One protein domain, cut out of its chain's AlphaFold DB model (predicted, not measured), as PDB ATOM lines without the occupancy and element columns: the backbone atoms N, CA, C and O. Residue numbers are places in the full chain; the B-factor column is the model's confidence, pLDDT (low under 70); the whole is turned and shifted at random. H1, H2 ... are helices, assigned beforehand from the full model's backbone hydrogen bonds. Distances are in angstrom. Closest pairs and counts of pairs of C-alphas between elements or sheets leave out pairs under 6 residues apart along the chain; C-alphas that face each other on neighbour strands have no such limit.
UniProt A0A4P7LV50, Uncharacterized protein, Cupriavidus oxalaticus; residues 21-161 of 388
ATOM      1  N   ALA A  21     151.712 173.949 107.481       71.50
ATOM      2  CA  ALA A  21     150.748 172.853 107.333       71.50
ATOM      3  C   ALA A  21     149.320 173.329 106.992       71.50
ATOM      4  O   ALA A  21     148.651 172.755 106.136       71.50
ATOM      5  N   MET A  22     148.844 174.423 107.602       72.56
ATOM      6  CA  MET A  22     147.501 174.955 107.317       72.56
ATOM      7  C   MET A  22     147.405 175.562 105.911       72.56
ATOM      8  O   MET A  22     146.391 175.406 105.232       72.56
ATOM      9  N   ARG A  23     148.465 176.231 105.448       78.19
ATOM     10  CA  ARG A  23     148.514 176.806 104.101       78.19
ATOM     11  C   ARG A  23     148.617 175.714 103.043       78.19
ATOM     12  O   ARG A  23     147.946 175.813 102.019       78.19
ATOM     13  N   GLU A  24     149.407 174.681 103.301       79.38
ATOM     14  CA  GLU A  24     149.535 173.500 102.443       79.38
ATOM     15  C   GLU A  24     148.201 172.760 102.320       79.38
ATOM     16  O   GLU A  24     147.759 172.512 101.202       79.38
ATOM     17  N   LEU A  25     147.487 172.537 103.429       79.62
ATOM     18  CA  LEU A  25     146.157 171.913 103.424       79.62
ATOM     19  C   LEU A  25     145.124 172.726 102.634       79.62
ATOM     20  O   LEU A  25     144.393 172.173 101.812       79.62
ATOM     21  N   VAL A  26     145.071 174.045 102.843       80.50
ATOM     22  CA  VAL A  26     144.146 174.922 102.106       80.50
ATOM     23  C   VAL A  26     144.504 174.960 100.619       80.50
ATOM     24  O   VAL A  26     143.614 174.933  99.773       80.50
ATOM     25  N   THR A  27     145.793 174.963 100.280       80.94
ATOM     26  CA  THR A  27     146.252 174.935  98.882       80.94
ATOM     27  C   THR A  27     145.937 173.592  98.221       80.94
ATOM     28  O   THR A  27     145.490 173.568  97.080       80.94
ATOM     29  N   GLN A  28     146.083 172.479  98.939       82.00
ATOM     30  CA  GLN A  28     145.750 171.145  98.442       82.00
ATOM     31  C   GLN A  28     144.242 170.971  98.204       82.00
ATOM     32  O   GLN A  28     143.843 170.357  97.219       82.00
ATOM     33  N   GLN A  29     143.395 171.512  99.085       81.56
ATOM     34  CA  GLN A  29     141.940 171.340  98.991       81.56
ATOM     35  C   GLN A  29     141.253 172.374  98.091       81.56
ATOM     36  O   GLN A  29     140.266 172.053  97.431       81.56
ATOM     37  N   LEU A  30     141.743 173.616  98.071       82.38
ATOM     38  CA  LEU A  30     141.074 174.749  97.420       82.38
ATOM     39  C   LEU A  30     141.919 175.417  96.326       82.38
ATOM     40  O   LEU A  30     141.398 176.255  95.590       82.38
ATOM     41  N   GLY A  31     143.188 175.036  96.166       77.94
ATOM     42  CA  GLY A  31     144.107 175.650  95.200       77.94
ATOM     43  C   GLY A  31     143.715 175.467  93.736       77.94
ATOM     44  O   GLY A  31     144.144 176.248  92.894       77.94
ATOM     45  N   HIS A  32     142.858 174.492  93.423       79.94
ATOM     46  CA  HIS A  32     142.312 174.309  92.076       79.94
ATOM     47  C   HIS A  32     141.206 175.314  91.717       79.94
ATOM     48  O   HIS A  32     140.917 175.497  90.537       79.94
ATOM     49  N   PHE A  33     140.589 175.960  92.711       76.38
ATOM     50  CA  PHE A  33     139.418 176.822  92.519       76.38
ATOM     51  C   PHE A  33     139.662 178.285  92.900       76.38
ATOM     52  O   PHE A  33     138.883 179.149  92.505       76.38
ATOM     53  N   ILE A  34     140.696 178.564  93.694       82.88
ATOM     54  CA  ILE A  34     140.865 179.843  94.385       82.88
ATOM     55  C   ILE A  34     142.264 180.412  94.118       82.88
ATOM     56  O   ILE A  34     143.255 179.686  94.120       82.88
ATOM     57  N   ASP A  35     142.349 181.728  93.906       86.06
ATOM     58  CA  ASP A  35     143.610 182.441  93.714       86.06
ATOM     59  C   ASP A  35     144.457 182.483  94.999       86.06
ATOM     60  O   ASP A  35     143.949 182.474  96.123       86.06
ATOM     61  N   ALA A  36     145.779 182.600  94.845       80.19
ATOM     62  CA  ALA A  36     146.714 182.617  95.973       80.19
ATOM     63  C   ALA A  36     146.435 183.745  96.991       80.19
ATOM     64  O   ALA A  36     146.710 183.583  98.182       80.19
ATOM     65  N   GLY A  37     145.862 184.871  96.545       83.62
ATOM     66  CA  GLY A  37     145.470 185.984  97.411       83.62
ATOM     67  C   GLY A  37     144.260 185.651  98.286       83.62
ATOM     68  O   GLY A  37     144.262 185.941  99.485       83.62
ATOM     69  N   ALA A  38     143.239 185.000  97.728       84.12
ATOM     70  CA  ALA A  38     142.105 184.504  98.504       84.12
ATOM     71  C   ALA A  38     142.476 183.322  99.414       84.12
ATOM     72  O   ALA A  38     141.996 183.289 100.546       84.12
ATOM     73  N   ILE A  39     143.385 182.430  99.002       85.81
ATOM     74  CA  ILE A  39     143.952 181.392  99.885       85.81
ATOM     75  C   ILE A  39     144.596 182.034 101.119       85.81
ATOM     76  O   ILE A  39     144.327 181.608 102.240       85.81
ATOM     77  N   GLY A  40     145.382 183.101 100.940       85.44
ATOM     78  CA  GLY A  40     145.976 183.846 102.055       85.44
ATOM     79  C   GLY A  40     144.933 184.395 103.036       85.44
ATOM     80  O   GLY A  40     145.078 184.215 104.244       85.44
ATOM     81  N   ARG A  41     143.843 184.990 102.530       88.38
ATOM     82  CA  ARG A  41     142.736 185.492 103.369       88.38
ATOM     83  C   ARG A  41     141.994 184.374 104.105       88.38
ATOM     84  O   ARG A  41     141.633 184.551 105.264       88.38
ATOM     85  N   ILE A  42     141.780 183.229 103.455       86.75
ATOM     86  CA  ILE A  42     141.138 182.057 104.070       86.75
ATOM     87  C   ILE A  42     142.013 181.496 105.192       86.75
ATOM     88  O   ILE A  42     141.504 181.226 106.275       86.75
ATOM     89  N   VAL A  43     143.323 181.361 104.963       87.88
ATOM     90  CA  VAL A  43     144.271 180.901 105.990       87.88
ATOM     91  C   VAL A  43     144.290 181.865 107.175       87.88
ATOM     92  O   VAL A  43     144.212 181.416 108.314       87.88
ATOM     93  N   GLN A  44     144.321 183.177 106.927       88.38
ATOM     94  CA  GLN A  44     144.261 184.175 107.996       88.38
ATOM     95  C   GLN A  44     142.960 184.060 108.810       88.38
ATOM     96  O   GLN A  44     143.008 183.969 110.034       88.38
ATOM     97  N   ALA A  45     141.802 183.987 108.146       87.75
ATOM     98  CA  ALA A  45     140.519 183.812 108.829       87.75
ATOM     99  C   ALA A  45     140.462 182.491 109.622       87.75
ATOM    100  O   ALA A  45     139.932 182.450 110.732       87.75
ATOM    101  N   ALA A  46     141.043 181.409 109.093       85.31
ATOM    102  CA  ALA A  46     141.131 180.126 109.787       85.31
ATOM    103  C   ALA A  46     142.009 180.203 111.050       85.31
ATOM    104  O   ALA A  46     141.623 179.669 112.092       85.31
ATOM    105  N   GLN A  47     143.139 180.912 110.990       85.12
ATOM    106  CA  GLN A  47     144.003 181.164 112.150       85.12
ATOM    107  C   GLN A  47     143.291 182.009 113.217       85.12
ATOM    108  O   GLN A  47     143.346 181.686 114.404       85.12
ATOM    109  N   GLU A  48     142.558 183.050 112.815       88.75
ATOM    110  CA  GLU A  48     141.755 183.871 113.731       88.75
ATOM    111  C   GLU A  48     140.648 183.051 114.422       88.75
ATOM    112  O   GLU A  48     140.404 183.207 115.626       88.75
ATOM    113  N   ILE A  49     140.015 182.118 113.700       87.12
ATOM    114  CA  ILE A  49     139.052 181.165 114.274       87.12
ATOM    115  C   ILE A  49     139.741 180.230 115.274       87.12
ATOM    116  O   ILE A  49     139.198 179.983 116.354       87.12
ATOM    117  N   GLU A  50     140.933 179.714 114.967       83.06
ATOM    118  CA  GLU A  50     141.686 178.846 115.881       83.06
ATOM    119  C   GLU A  50     142.042 179.569 117.192       83.06
ATOM    120  O   GLU A  50     141.800 179.041 118.282       83.06
ATOM    121  N   LEU A  51     142.536 180.807 117.102       85.19
ATOM    122  CA  LEU A  51     142.816 181.657 118.264       85.19
ATOM    123  C   LEU A  51     141.548 181.935 119.079       85.19
ATOM    124  O   LEU A  51     141.558 181.830 120.309       85.19
ATOM    125  N   SER A  52     140.432 182.214 118.403       87.88
ATOM    126  CA  SER A  52     139.133 182.415 119.052       87.88
ATOM    127  C   SER A  52     138.678 181.164 119.808       87.88
ATOM    128  O   SER A  52     138.199 181.262 120.938       87.88
ATOM    129  N   ARG A  53     138.889 179.967 119.244       82.81
ATOM    130  CA  ARG A  53     138.594 178.694 119.923       82.81
ATOM    131  C   ARG A  53     139.456 178.490 121.170       82.81
ATOM    132  O   ARG A  53     138.914 178.095 122.201       82.81
ATOM    133  N   LYS A  54     140.760 178.787 121.106       81.44
ATOM    134  CA  LYS A  54     141.662 178.722 122.276       81.44
ATOM    135  C   LYS A  54     141.212 179.675 123.383       81.44
ATOM    136  O   LYS A  54     141.178 179.290 124.550       81.44
ATOM    137  N   ARG A  55     140.781 180.887 123.021       87.50
ATOM    138  CA  ARG A  55     140.227 181.851 123.979       87.50
ATOM    139  C   ARG A  55     138.945 181.337 124.638       87.50
ATOM    140  O   ARG A  55     138.830 181.411 125.854       87.50
ATOM    141  N   ILE A  56     138.014 180.770 123.869       85.75
ATOM    142  CA  ILE A  56     136.775 180.180 124.411       85.75
ATOM    143  C   ILE A  56     137.083 179.062 125.416       85.75
ATOM    144  O   ILE A  56     136.432 178.977 126.458       85.75
ATOM    145  N   LEU A  57     138.082 178.220 125.132       81.31
ATOM    146  CA  LEU A  57     138.522 177.180 126.063       81.31
ATOM    147  C   LEU A  57     139.008 177.782 127.389       81.31
ATOM    148  O   LEU A  57     138.524 177.382 128.447       81.31
ATOM    149  N   ALA A  58     139.885 178.787 127.333       84.06
ATOM    150  CA  ALA A  58     140.386 179.472 128.526       84.06
ATOM    151  C   ALA A  58     139.256 180.120 129.352       84.06
ATOM    152  O   ALA A  58     139.242 180.013 130.579       84.06
ATOM    153  N   GLU A  59     138.265 180.729 128.692       87.50
ATOM    154  CA  GLU A  59     137.091 181.301 129.366       87.50
ATOM    155  C   GLU A  59     136.233 180.223 130.044       87.50
ATOM    156  O   GLU A  59     135.747 180.416 131.157       87.50
ATOM    157  N   HIS A  60     136.071 179.046 129.432       83.12
ATOM    158  CA  HIS A  60     135.384 177.929 130.081       83.12
ATOM    159  C   HIS A  60     136.111 177.439 131.338       83.12
ATOM    160  O   HIS A  60     135.448 177.130 132.335       83.12
ATOM    161  N   THR A  61     137.443 177.407 131.318       82.75
ATOM    162  CA  THR A  61     138.253 177.091 132.499       82.75
ATOM    163  C   THR A  61     138.080 178.157 133.583       82.75
ATOM    164  O   THR A  61     137.867 177.829 134.754       82.75
ATOM    165  N   ALA A  62     138.073 179.436 133.203       87.19
ATOM    166  CA  ALA A  62     137.816 180.537 134.126       87.19
ATOM    167  C   ALA A  62     136.420 180.433 134.768       87.19
ATOM    168  O   ALA A  62     136.304 180.513 135.992       87.19
ATOM    169  N   ILE A  63     135.371 180.178 133.976       88.44
ATOM    170  CA  ILE A  63     133.996 179.990 134.469       88.44
ATOM    171  C   ILE A  63     133.935 178.854 135.494       88.44
ATOM    172  O   ILE A  63     133.374 179.036 136.574       88.44
ATOM    173  N   GLY A  64     134.521 177.695 135.186       86.75
ATOM    174  CA  GLY A  64     134.510 176.553 136.097       86.75
ATOM    175  C   GLY A  64     135.252 176.821 137.411       86.75
ATOM    176  O   GLY A  64     134.719 176.527 138.480       86.75
ATOM    177  N   SER A  65     136.412 177.485 137.346       87.62
ATOM    178  CA  SER A  65     137.170 177.912 138.531       87.62
ATOM    179  C   SER A  65     136.366 178.876 139.411       87.62
ATOM    180  O   SER A  65     136.275 178.697 140.627       87.62
ATOM    181  N   ARG A  66     135.690 179.865 138.808       91.12
ATOM    182  CA  ARG A  66     134.828 180.802 139.547       91.12
ATOM    183  C   ARG A  66     133.608 180.114 140.156       91.12
ATOM    184  O   ARG A  66     133.288 180.386 141.309       91.12
ATOM    185  N   LEU A  67     132.960 179.196 139.438       91.19
ATOM    186  CA  LEU A  67     131.850 178.404 139.979       91.19
ATOM    187  C   LEU A  67     132.282 177.577 141.196       91.19
ATOM    188  O   LEU A  67     131.554 177.530 142.187       91.19
ATOM    189  N   PHE A  68     133.473 176.980 141.146       90.25
ATOM    190  CA  PHE A  68     134.039 176.227 142.261       90.25
ATOM    191  C   PHE A  68     134.327 177.119 143.483       90.25
ATOM    192  O   PHE A  68     133.976 176.764 144.608       90.25
ATOM    193  N   GLN A  69     134.879 178.320 143.275       91.31
ATOM    194  CA  GLN A  69     135.104 179.305 144.345       91.31
ATOM    195  C   GLN A  69     133.792 179.773 144.997       91.31
ATOM    196  O   GLN A  69     133.701 179.866 146.226       91.31
ATOM    197  N   ILE A  70     132.761 180.043 144.186       93.62
ATOM    198  CA  ILE A  70     131.430 180.425 144.680       93.62
ATOM    199  C   ILE A  70     130.836 179.279 145.501       93.62
ATOM    200  O   ILE A  70     130.364 179.515 146.613       93.62
ATOM    201  N   TYR A  71     130.904 178.043 144.997       93.50
ATOM    202  CA  TYR A  71     130.433 176.864 145.721       93.50
ATOM    203  C   TYR A  71     131.099 176.734 147.089       93.50
ATOM    204  O   TYR A  71     130.405 176.621 148.094       93.50
ATOM    205  N   HIS A  72     132.431 176.815 147.145       92.44
ATOM    206  CA  HIS A  72     133.166 176.682 148.401       92.44
ATOM    207  C   HIS A  72     132.811 177.793 149.402       92.44
ATOM    208  O   HIS A  72     132.684 177.540 150.601       92.44
ATOM    209  N   SER A  73     132.572 179.011 148.908       95.00
ATOM    210  CA  SER A  73     132.122 180.140 149.730       95.00
ATOM    211  C   SER A  73     130.727 179.900 150.318       95.00
ATOM    212  O   SER A  73     130.520 180.092 151.516       95.00
ATOM    213  N   ILE A  74     129.777 179.428 149.499       94.81
ATOM    214  CA  ILE A  74     128.424 179.067 149.950       94.81
ATOM    215  C   ILE A  74     128.504 177.926 150.968       94.81
ATOM    216  O   ILE A  74     127.952 178.043 152.062       94.81
ATOM    217  N   LEU A  75     129.224 176.853 150.637       93.62
ATOM    218  CA  LEU A  75     129.366 175.675 151.484       93.62
ATOM    219  C   LEU A  75     129.950 176.038 152.850       93.62
ATOM    220  O   LEU A  75     129.387 175.644 153.864       93.62
ATOM    221  N   THR A  76     131.000 176.861 152.889       95.00
ATOM    222  CA  THR A  76     131.615 177.329 154.140       95.00
ATOM    223  C   THR A  76     130.613 178.091 155.013       95.00
ATOM    224  O   THR A  76     130.543 177.872 156.223       95.00
ATOM    225  N   CYS A  77     129.808 178.978 154.425       94.81
ATOM    226  CA  CYS A  77     128.781 179.722 155.157       94.81
ATOM    227  C   CYS A  77     127.671 178.807 155.697       94.81
ATOM    228  O   CYS A  77     127.247 178.961 156.843       94.81
ATOM    229  N   VAL A  78     127.220 177.835 154.900       93.94
ATOM    230  CA  VAL A  78     126.178 176.885 155.310       93.94
ATOM    231  C   VAL A  78     126.704 175.920 156.378       93.94
ATOM    232  O   VAL A  78     126.018 175.688 157.373       93.94
ATOM    233  N   GLN A  79     127.938 175.427 156.241       94.06
ATOM    234  CA  GLN A  79     128.597 174.568 157.231       94.06
ATOM    235  C   GLN A  79     128.820 175.290 158.563       94.06
ATOM    236  O   GLN A  79     128.608 174.693 159.614       94.06
ATOM    237  N   LYS A  80     129.162 176.585 158.558       93.75
ATOM    238  CA  LYS A  80     129.232 177.386 159.797       93.75
ATOM    239  C   LYS A  80     127.891 177.458 160.536       93.75
ATOM    240  O   LYS A  80     127.879 177.573 161.755       93.75
ATOM    241  N   ARG A  81     126.770 177.399 159.810       93.31
ATOM    242  CA  ARG A  81     125.416 177.494 160.376       93.31
ATOM    243  C   ARG A  81     124.840 176.141 160.805       93.31
ATOM    244  O   ARG A  81     124.114 176.087 161.789       93.31
ATOM    245  N   LEU A  82     125.107 175.078 160.048       90.00
ATOM    246  CA  LEU A  82     124.456 173.764 160.192       90.00
ATOM    247  C   LEU A  82     125.419 172.619 160.557       90.00
ATOM    248  O   LEU A  82     124.981 171.474 160.676       90.00
ATOM    249  N   GLY A  83     126.714 172.905 160.707       89.25
ATOM    250  CA  GLY A  83     127.774 171.901 160.835       89.25
ATOM    251  C   GLY A  83     128.103 171.202 159.509       89.25
ATOM    252  O   GLY A  83     127.418 171.392 158.500       89.25
ATOM    253  N   ASP A  84     129.145 170.362 159.497       88.69
ATOM    254  CA  ASP A  84     129.466 169.506 158.342       88.69
ATOM    255  C   ASP A  84     128.519 168.300 158.291       88.69
ATOM    256  O   ASP A  84     128.846 167.178 158.673       88.69
ATOM    257  N   THR A  85     127.287 168.566 157.865       92.12
ATOM    258  CA  THR A  85     126.241 167.559 157.689       92.12
ATOM    259  C   THR A  85     125.927 167.369 156.202       92.12
ATOM    260  O   THR A  85     126.078 168.303 155.407       92.12
ATOM    261  N   PRO A  86     125.424 166.193 155.778       91.06
ATOM    262  CA  PRO A  86     124.987 165.988 154.392       91.06
ATOM    263  C   PRO A  86     123.899 166.990 153.970       91.06
ATOM    264  O   PRO A  86     123.860 167.418 152.819       91.06
ATOM    265  N   ARG A  87     123.070 167.441 154.922       91.25
ATOM    266  CA  ARG A  87     122.062 168.487 154.714       91.25
ATOM    267  C   ARG A  87     122.685 169.839 154.350       91.25
ATOM    268  O   ARG A  87     122.155 170.521 153.480       91.25
ATOM    269  N   ALA A  88     123.811 170.207 154.967       91.56
ATOM    270  CA  ALA A  88     124.530 171.441 154.644       91.56
ATOM    271  C   ALA A  88     125.059 171.439 153.199       91.56
ATOM    272  O   ALA A  88     124.978 172.454 152.511       91.56
ATOM    273  N   ARG A  89     125.545 170.287 152.716       90.44
ATOM    274  CA  ARG A  89     126.010 170.131 151.327       90.44
ATOM    275  C   ARG A  89     124.862 170.266 150.331       90.44
ATOM    276  O   ARG A  89     124.969 171.036 149.385       90.44
ATOM    277  N   GLN A  90     123.738 169.603 150.603       93.00
ATOM    278  CA  GLN A  90     122.550 169.691 149.755       93.00
ATOM    279  C   GLN A  90     121.997 171.124 149.670       93.00
ATOM    280  O   GLN A  90     121.659 171.594 148.588       93.00
ATOM    281  N   GLU A  91     121.950 171.848 150.791       93.75
ATOM    282  CA  GLU A  91     121.480 173.238 150.795       93.75
ATOM    283  C   GLU A  91     122.451 174.189 150.068       93.75
ATOM    284  O   GLU A  91     122.016 175.129 149.393       93.75
ATOM    285  N   ALA A  92     123.761 173.934 150.155       93.38
ATOM    286  CA  ALA A  92     124.764 174.671 149.390       93.38
ATOM    287  C   ALA A  92     124.625 174.426 147.877       93.38
ATOM    288  O   ALA A  92     124.652 175.383 147.098       93.38
ATOM    289  N   ASP A  93     124.411 173.171 147.470       92.31
ATOM    290  CA  ASP A  93     124.154 172.789 146.079       92.31
ATOM    291  C   ASP A  93     122.900 173.479 145.526       92.31
ATOM    292  O   ASP A  93     122.953 174.125 144.477       92.31
ATOM    293  N   ASP A  94     121.777 173.406 146.245       94.00
ATOM    294  CA  ASP A  94     120.516 174.022 145.817       94.00
ATOM    295  C   ASP A  94     120.635 175.550 145.703       94.00
ATOM    296  O   ASP A  94     120.150 176.144 144.732       94.00
ATOM    297  N   SER A  95     121.349 176.185 146.638       93.62
ATOM    298  CA  SER A  95     121.622 177.628 146.610       93.62
ATOM    299  C   SER A  95     122.471 178.025 145.400       93.62
ATOM    300  O   SER A  95     122.151 178.992 144.701       93.62
ATOM    301  N   LEU A  96     123.524 177.258 145.104       94.19
ATOM    302  CA  LEU A  96     124.369 177.493 143.938       94.19
ATOM    303  C   LEU A  96     123.599 177.292 142.631       94.19
ATOM    304  O   LEU A  96     123.725 178.105 141.715       94.19
ATOM    305  N   TYR A  97     122.784 176.241 142.530       94.31
ATOM    306  CA  TYR A  97     121.983 175.988 141.335       94.31
ATOM    307  C   TYR A  97     120.935 177.077 141.111       94.31
ATOM    308  O   TYR A  97     120.757 177.524 139.975       94.31
ATOM    309  N   ALA A  98     120.278 177.550 142.172       93.31
ATOM    310  CA  ALA A  98     119.341 178.662 142.081       93.31
ATOM    311  C   ALA A  98     120.036 179.947 141.602       93.31
ATOM    312  O   ALA A  98     119.534 180.610 140.688       93.31
ATOM    313  N   LEU A  99     121.211 180.262 142.161       94.00
ATOM    314  CA  LEU A  99     122.023 181.407 141.752       94.00
ATOM    315  C   LEU A  99     122.482 181.286 140.294       94.00
ATOM    316  O   LEU A  99     122.402 182.249 139.534       94.00
ATOM    317  N   ALA A 100     122.924 180.105 139.871       92.69
ATOM    318  CA  ALA A 100     123.421 179.899 138.521       92.69
ATOM    319  C   ALA A 100     122.326 179.997 137.456       92.69
ATOM    320  O   ALA A 100     122.532 180.642 136.426       92.69
ATOM    321  N   VAL A 101     121.148 179.427 137.718       93.06
ATOM    322  CA  VAL A 101     120.021 179.477 136.778       93.06
ATOM    323  C   VAL A 101     119.422 180.881 136.712       93.06
ATOM    324  O   VAL A 101     119.195 181.392 135.617       93.06
ATOM    325  N   ARG A 102     119.177 181.526 137.862       92.75
ATOM    326  CA  ARG A 102     118.490 182.830 137.910       92.75
ATOM    327  C   ARG A 102     119.430 184.013 137.691       92.75
ATOM    328  O   ARG A 102     119.069 184.943 136.981       92.75
ATOM    329  N   GLY A 103     120.612 183.980 138.299       90.56
ATOM    330  CA  GLY A 103     121.582 185.076 138.262       90.56
ATOM    331  C   GLY A 103     122.509 185.021 137.052       90.56
ATOM    332  O   GLY A 103     122.720 186.036 136.400       90.56
ATOM    333  N   MET A 104     123.038 183.838 136.722       90.00
ATOM    334  CA  MET A 104     124.056 183.689 135.666       90.00
ATOM    335  C   MET A 104     123.504 183.164 134.336       90.00
ATOM    336  O   MET A 104     124.231 183.128 133.347       90.00
ATOM    337  N   ARG A 105     122.226 182.755 134.291       91.06
ATOM    338  CA  ARG A 105     121.585 182.112 133.126       91.06
ATOM    339  C   ARG A 105     122.332 180.864 132.630       91.06
ATOM    340  O   ARG A 105     122.266 180.518 131.453       91.06
ATOM    341  N   ILE A 106     123.024 180.164 133.528       91.06
ATOM    342  CA  ILE A 106     123.711 178.905 133.227       91.06
ATOM    343  C   ILE A 106     122.778 177.752 133.594       91.06
ATOM    344  O   ILE A 106     122.196 177.722 134.679       91.06
ATOM    345  N   SER A 107     122.634 176.775 132.695       91.94
ATOM    346  CA  SER A 107     121.799 175.605 132.970       91.94
ATOM    347  C   SER A 107     122.335 174.806 134.163       91.94
ATOM    348  O   SER A 107     123.548 174.624 134.306       91.94
ATOM    349  N   ARG A 108     121.435 174.252 134.986       90.94
ATOM    350  CA  ARG A 108     121.808 173.387 136.120       90.94
ATOM    351  C   ARG A 108     122.729 172.241 135.687       90.94
ATOM    352  O   ARG A 108     123.716 171.956 136.356       90.94
ATOM    353  N   ALA A 109     122.450 171.627 134.536       89.00
ATOM    354  CA  ALA A 109     123.259 170.540 133.989       89.00
ATOM    355  C   ALA A 109     124.696 170.978 133.656       89.00
ATOM    356  O   ALA A 109     125.637 170.225 133.898       89.00
ATOM    357  N   SER A 110     124.880 172.191 133.128       88.38
ATOM    358  CA  SER A 110     126.214 172.738 132.856       88.38
ATOM    359  C   SER A 110     126.990 172.981 134.150       88.38
ATOM    360  O   SER A 110     128.152 172.599 134.236       88.38
ATOM    361  N   VAL A 111     126.344 173.553 135.171       90.31
ATOM    362  CA  VAL A 111     126.961 173.816 136.484       90.31
ATOM    363  C   VAL A 111     127.438 172.521 137.136       90.31
ATOM    364  O   VAL A 111     128.577 172.452 137.590       90.31
ATOM    365  N   ILE A 112     126.608 171.472 137.107       90.38
ATOM    366  CA  ILE A 112     126.974 170.141 137.610       90.38
ATOM    367  C   ILE A 112     128.220 169.616 136.892       90.38
ATOM    368  O   ILE A 112     129.141 169.143 137.552       90.38
ATOM    369  N   LYS A 113     128.284 169.721 135.557       88.88
ATOM    370  CA  LYS A 113     129.452 169.266 134.784       88.88
ATOM    371  C   LYS A 113     130.723 170.021 135.166       88.88
ATOM    372  O   LYS A 113     131.749 169.380 135.363       88.88
ATOM    373  N   TYR A 114     130.651 171.347 135.304       88.75
ATOM    374  CA  TYR A 114     131.792 172.149 135.748       88.75
ATOM    375  C   TYR A 114     132.253 171.740 137.144       88.75
ATOM    376  O   TYR A 114     133.410 171.377 137.307       88.75
ATOM    377  N   LEU A 115     131.356 171.718 138.131       88.81
ATOM    378  CA  LEU A 115     131.705 171.332 139.503       88.81
ATOM    379  C   LEU A 115     132.327 169.946 139.570       88.81
ATOM    380  O   LEU A 115     133.334 169.759 140.235       88.81
ATOM    381  N   GLN A 116     131.748 168.981 138.862       88.38
ATOM    382  CA  GLN A 116     132.239 167.612 138.855       88.38
ATOM    383  C   GLN A 116     133.617 167.472 138.206       88.38
ATOM    384  O   GLN A 116     134.431 166.702 138.709       88.38
ATOM    385  N   ALA A 117     133.872 168.182 137.105       85.88
ATOM    386  CA  ALA A 117     135.180 168.193 136.462       85.88
ATOM    387  C   ALA A 117     136.221 168.882 137.356       85.88
ATOM    388  O   ALA A 117     137.281 168.321 137.607       85.88
ATOM    389  N   PHE A 118     135.896 170.050 137.910       85.06
ATOM    390  CA  PHE A 118     136.814 170.806 138.764       85.06
ATOM    391  C   PHE A 118     137.079 170.129 140.111       85.06
ATOM    392  O   PHE A 118     138.196 170.214 140.593       85.06
ATOM    393  N   HIS A 119     136.111 169.415 140.693       84.56
ATOM    394  CA  HIS A 119     136.352 168.604 141.892       84.56
ATOM    395  C   HIS A 119     137.286 167.422 141.633       84.56
ATOM    396  O   HIS A 119     138.049 167.057 142.516       84.56
ATOM    397  N   HIS A 120     137.180 166.785 140.465       84.56
ATOM    398  CA  HIS A 120     137.965 165.593 140.155       84.56
ATOM    399  C   HIS A 120     139.382 165.941 139.687       84.56
ATOM    400  O   HIS A 120     140.331 165.255 140.043       84.56
ATOM    401  N   PHE A 121     139.531 167.036 138.940       86.00
ATOM    402  CA  PHE A 121     140.809 167.489 138.390       86.00
ATOM    403  C   PHE A 121     141.395 168.698 139.133       86.00
ATOM    404  O   PHE A 121     142.266 169.372 138.592       86.00
ATOM    405  N   SER A 122     140.956 169.000 140.362       80.38
ATOM    406  CA  SER A 122     141.485 170.143 141.132       80.38
ATOM    407  C   SER A 122     142.991 170.050 141.376       80.38
ATOM    408  O   SER A 122     143.659 171.075 141.457       80.38
ATOM    409  N   GLU A 123     143.510 168.827 141.491       79.94
ATOM    410  CA  GLU A 123     144.932 168.544 141.711       79.94
ATOM    411  C   GLU A 123     145.735 168.529 140.401       79.94
ATOM    412  O   GLU A 123     146.946 168.732 140.420       79.94
ATOM    413  N   ASN A 124     145.071 168.354 139.252       81.12
ATOM    414  CA  ASN A 124     145.707 168.307 137.940       81.12
ATOM    415  C   ASN A 124     145.387 169.580 137.136       81.12
ATOM    416  O   ASN A 124     144.438 169.639 136.348       81.12
ATOM    417  N   HIS A 125     146.198 170.621 137.346       79.25
ATOM    418  CA  HIS A 125     146.033 171.914 136.672       79.25
ATOM    419  C   HIS A 125     146.169 171.816 135.145       79.25
ATOM    420  O   HIS A 125     145.499 172.547 134.406       79.25
ATOM    421  N   ASP A 126     146.994 170.888 134.663       82.06
ATOM    422  CA  ASP A 126     147.184 170.672 133.234       82.06
ATOM    423  C   ASP A 126     145.907 170.140 132.576       82.06
ATOM    424  O   ASP A 126     145.514 170.619 131.508       82.06
ATOM    425  N   ALA A 127     145.192 169.231 133.245       83.19
ATOM    426  CA  ALA A 127     143.913 168.715 132.763       83.19
ATOM    427  C   ALA A 127     142.914 169.853 132.518       83.19
ATOM    428  O   ALA A 127     142.290 169.933 131.462       83.19
ATOM    429  N   LEU A 128     142.800 170.778 133.474       80.38
ATOM    430  CA  LEU A 128     141.873 171.910 133.402       80.38
ATOM    431  C   LEU A 128     142.249 172.948 132.332       80.38
ATOM    432  O   LEU A 128     141.389 173.718 131.902       80.38
ATOM    433  N   THR A 129     143.513 172.976 131.910       79.44
ATOM    434  CA  THR A 129     144.034 173.961 130.952       79.44
ATOM    435  C   THR A 129     143.959 173.458 129.510       79.44
ATOM    436  O   THR A 129     143.575 174.209 128.614       79.44
ATOM    437  N   PHE A 130     144.295 172.187 129.270       77.94
ATOM    438  CA  PHE A 130     144.435 171.638 127.915       77.94
ATOM    439  C   PHE A 130     143.208 170.858 127.419       77.94
ATOM    440  O   PHE A 130     143.086 170.597 126.213       77.94
ATOM    441  N   LEU A 131     142.286 170.495 128.316       81.62
ATOM    442  CA  LEU A 131     141.120 169.678 127.988       81.62
ATOM    443  C   LEU A 131     139.825 170.486 127.994       81.62
ATOM    444  O   LEU A 131     139.551 171.309 128.864       81.62
ATOM    445  N   ASN A 132     138.965 170.185 127.028       82.75
ATOM    446  CA  ASN A 132     137.614 170.717 126.968       82.75
ATOM    447  C   ASN A 132     136.730 170.067 128.044       82.75
ATOM    448  O   ASN A 132     136.873 168.885 128.358       82.75
ATOM    449  N   LEU A 133     135.686 170.772 128.494       81.31
ATOM    450  CA  LEU A 133     134.723 170.253 129.482       81.31
ATOM    451  C   LEU A 133     134.147 168.871 129.120       81.31
ATOM    452  O   LEU A 133     133.938 168.022 129.986       81.31
ATOM    453  N   GLY A 134     133.874 168.628 127.836       80.31
ATOM    454  CA  GLY A 134     133.342 167.338 127.395       80.31
ATOM    455  C   GLY A 134     134.364 166.199 127.400       80.31
ATOM    456  O   GLY A 134     133.960 165.049 127.484       80.31
ATOM    457  N   GLU A 135     135.657 166.505 127.326       85.19
ATOM    458  CA  GLU A 135     136.747 165.526 127.437       85.19
ATOM    459  C   GLU A 135     137.010 165.222 128.915       85.19
ATOM    460  O   GLU A 135     137.032 164.056 129.298       85.19
ATOM    461  N   LEU A 136     137.031 166.253 129.769       85.25
ATOM    462  CA  LEU A 136     137.056 166.102 131.231       85.25
ATOM    463  C   LEU A 136     135.889 165.239 131.736       85.25
ATOM    464  O   LEU A 136     136.051 164.410 132.623       85.25
ATOM    465  N   THR A 137     134.701 165.381 131.139       84.50
ATOM    466  CA  THR A 137     133.536 164.554 131.499       84.50
ATOM    467  C   THR A 137     133.754 163.066 131.187       84.50
ATOM    468  O   THR A 137     133.235 162.220 131.911       84.50
ATOM    469  N   ILE A 138     134.505 162.736 130.130       85.88
ATOM    470  CA  ILE A 138     134.844 161.345 129.781       85.88
ATOM    471  C   ILE A 138     135.929 160.815 130.714       85.88
ATOM    472  O   ILE A 138     135.808 159.701 131.211       85.88
ATOM    473  N   LEU A 139     136.952 161.624 130.975       85.69
ATOM    474  CA  LEU A 139     138.105 161.245 131.791       85.69
ATOM    475  C   LEU A 139     137.773 161.112 133.283       85.69
ATOM    476  O   LEU A 139     138.501 160.456 134.007       85.69
ATOM    477  N   LYS A 140     136.645 161.671 133.739       84.44
ATOM    478  CA  LYS A 140     136.145 161.536 135.119       84.44
ATOM    479  C   LYS A 140     135.692 160.109 135.487       84.44
ATOM    480  O   LYS A 140     135.349 159.847 136.642       84.44
ATOM    481  N   ARG A 141     135.555 159.198 134.520       84.44
ATOM    482  CA  ARG A 141     135.048 157.852 134.815       84.44
ATOM    483  C   ARG A 141     135.994 157.129 135.784       84.44
ATOM    484  O   ARG A 141     137.207 157.217 135.666       84.44
ATOM    485  N   SER A 142     135.425 156.392 136.737       78.44
ATOM    486  CA  SER A 142     136.174 155.732 137.819       78.44
ATOM    487  C   SER A 142     137.101 154.605 137.359       78.44
ATOM    488  O   SER A 142     137.869 154.088 138.163       78.44
ATOM    489  N   ASP A 143     136.958 154.157 136.114       82.94
ATOM    490  CA  ASP A 143     137.826 153.167 135.496       82.94
ATOM    491  C   ASP A 143     139.147 153.764 135.011       82.94
ATOM    492  O   ASP A 143     140.049 152.982 134.744       82.94
ATOM    493  N   ILE A 144     139.269 155.089 134.888       84.81
ATOM    494  CA  ILE A 144     140.462 155.776 134.380       84.81
ATOM    495  C   ILE A 144     141.307 156.264 135.559       84.81
ATOM    496  O   ILE A 144     140.788 156.889 136.486       84.81
ATOM    497  N   THR A 145     142.604 155.959 135.547       85.88
ATOM    498  CA  THR A 145     143.532 156.377 136.609       85.88
ATOM    499  C   THR A 145     144.106 157.767 136.332       85.88
ATOM    500  O   THR A 145     144.202 158.198 135.183       85.88
ATOM    501  N   ASN A 146     144.533 158.481 137.380       84.12
ATOM    502  CA  ASN A 146     145.161 159.802 137.224       84.12
ATOM    503  C   ASN A 146     146.419 159.753 136.335       84.12
ATOM    504  O   ASN A 146     146.659 160.692 135.577       84.12
ATOM    505  N   ASP A 147     147.171 158.651 136.370       85.31
ATOM    506  CA  ASP A 147     148.359 158.457 135.531       85.31
ATOM    507  C   ASP A 147     147.998 158.344 134.044       85.31
ATOM    508  O   ASP A 147     148.679 158.900 133.186       85.31
ATOM    509  N   GLU A 148     146.897 157.662 133.719       85.81
ATOM    510  CA  GLU A 148     146.386 157.566 132.346       85.81
ATOM    511  C   GLU A 148     145.894 158.919 131.833       85.81
ATOM    512  O   GLU A 148     146.142 159.273 130.677       85.81
ATOM    513  N   VAL A 149     145.240 159.702 132.699       86.44
ATOM    514  CA  VAL A 149     144.847 161.081 132.384       86.44
ATOM    515  C   VAL A 149     146.084 161.922 132.080       86.44
ATOM    516  O   VAL A 149     146.089 162.641 131.081       86.44
ATOM    517  N   GLN A 150     147.135 161.821 132.899       86.62
ATOM    518  CA  GLN A 150     148.362 162.585 132.691       86.62
ATOM    519  C   GLN A 150     149.046 162.211 131.374       86.62
ATOM    520  O   GLN A 150     149.369 163.100 130.593       86.62
ATOM    521  N   ARG A 151     149.165 160.915 131.063       83.94
ATOM    522  CA  ARG A 151     149.723 160.453 129.778       83.94
ATOM    523  C   ARG A 151     148.940 160.990 128.584       83.94
ATOM    524  O   ARG A 151     149.538 161.437 127.610       83.94
ATOM    525  N   PHE A 152     147.609 160.996 128.668       85.50
ATOM    526  CA  PHE A 152     146.775 161.580 127.620       85.50
ATOM    527  C   PHE A 152     146.994 163.093 127.475       85.50
ATOM    528  O   PHE A 152     147.033 163.615 126.361       85.50
ATOM    529  N   ILE A 153     147.155 163.814 128.588       86.12
ATOM    530  CA  ILE A 153     147.467 165.246 128.570       86.12
ATOM    531  C   ILE A 153     148.834 165.493 127.938       86.12
ATOM    532  O   ILE A 153     148.945 166.387 127.103       86.12
ATOM    533  N   ASP A 154     149.846 164.708 128.292       84.88
ATOM    534  CA  ASP A 154     151.192 164.837 127.739       84.88
ATOM    535  C   ASP A 154     151.192 164.550 126.230       84.88
ATOM    536  O   ASP A 154     151.759 165.318 125.454       84.88
ATOM    537  N   ALA A 155     150.455 163.530 125.780       81.12
ATOM    538  CA  ALA A 155     150.266 163.252 124.356       81.12
ATOM    539  C   ALA A 155     149.557 164.407 123.624       81.12
ATOM    540  O   ALA A 155     149.940 164.796 122.522       81.12
ATOM    541  N   ARG A 156     148.565 165.029 124.269       79.00
ATOM    542  CA  ARG A 156     147.861 166.196 123.724       79.00
ATOM    543  C   ARG A 156     148.720 167.465 123.715       79.00
ATOM    544  O   ARG A 156     148.584 168.279 122.805       79.00
ATOM    545  N   LYS A 157     149.593 167.649 124.709       80.81
ATOM    546  CA  LYS A 157     150.597 168.726 124.743       80.81
ATOM    547  C   LYS A 157     151.617 168.562 123.616       80.81
ATOM    548  O   LYS A 157     152.020 169.561 123.030       80.81
ATOM    549  N   ASN A 158     151.958 167.319 123.280       76.56
ATOM    550  CA  ASN A 158     152.892 166.956 122.212       76.56
ATOM    551  C   ASN A 158     152.256 166.934 120.800       76.56
ATOM    552  O   ASN A 158     152.863 166.430 119.862       76.56
ATOM    553  N   ASP A 159     151.085 167.570 120.647       59.88
ATOM    554  CA  ASP A 159     150.414 167.932 119.387       59.88
ATOM    555  C   ASP A 159     149.688 166.811 118.624       59.88
ATOM    556  O   ASP A 159     149.539 166.866 117.401       59.88
ATOM    557  N   GLU A 160     149.110 165.846 119.343       59.03
ATOM    558  CA  GLU A 160     148.104 164.964 118.755       59.03
ATOM    559  C   GLU A 160     146.699 165.529 119.000       59.03
ATOM    560  O   GLU A 160     146.198 165.624 120.128       59.03
ATOM    561  N   SER A 161     146.047 165.979 117.922       65.19
ATOM    562  CA  SER A 161     144.682 166.498 117.980       65.19
ATOM    563  C   SER A 161     143.687 165.350 118.143       65.19
ATOM    564  O   SER A 161     142.935 165.037 117.220       65.19
TER     565      SER A 161
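This is residues 21 to 161 of the 388 residues of an uncharacterized protein of Cupriavidus oxalaticus (UniProt A0A4P7LV50). One very long helix, H2, makes the whole length of the model; H1 folds back at its beginning, and H3 folds back along its other end as a helical hairpin. From H3 the chain comes to H4, which crosses H2, and then to a small group of short helices, H5, H6 and H7, with H7 farthest out from H2. The printed part has 141 residues with seven named helices, H1 to H7 in chain order, and no named strand; the class is all helix. It is loose, with a radius of gyration of the C-alphas of 20.8 A, and flat, spanning 70 by 37 by 18 A.

H2, residues 36 to 82, is 68.5 A long, from C-alpha 36 at (146.714, 182.617, 95.973) to C-alpha 82 at (124.456, 173.764, 160.192). Before it comes H1, residues 21 to 30, with C-alpha 21 at (150.748, 172.853, 107.333). After it come H3, residues 86 to 102, 24.4 A long, and H4, residues 108 to 120, 18.4 A long. H5 is residues 125 to 130 and H6 residues 133 to 139. H7, residues 146 to 157, is 16.3 A long and ends with C-alpha 157 at (150.597, 168.726, 124.743).

H2 is the hub, touching four helices. With residues 39 to 43 alone it touches H1, the closest C-alphas being those of Arg 23 and Val 43, 6.2 A apart, at a steep tilt of 57 degrees, opposite ways. With residues 70 to 82 alone it touches H3 in the hairpin, at a steep tilt of 41 degrees, the closest C-alphas being those of Leu 75 and Ala 92, 5.2 A apart. H4 is about perpendicular to H2, at 83 degrees; they touch, with the C-alphas of Gly 64 and Tyr 114 closest at 5.2 A. H5 and H2 only just touch, with 3 pairs of C-alphas within 8 A, the closest Thr 61 and Leu 128 at 6.4 A. H6 touches H4, the closest C-alphas being those of Ala 117 and Leu 136, 5.9 A apart. H7 touches H5, the closest C-alphas being those of Ala 127 and Ile 153, 6.5 A apart, but is apart from H2. Every O i to N i+4 pair is within hydrogen-bond range in H1, H2, H3, H4, H5 and H7; in H6 it is 2 of 3.

The two C-alphas farthest apart, those of His 32 and Arg 81, are 70.4 A apart. Residues 48 to 53 of H2 stand free. The printed part has no cut. The link H6 to H7 is short, the other links are tight, and no link is long. The mean pLDDT of the printed part is 86.0; residues 159 to 161 are under 70.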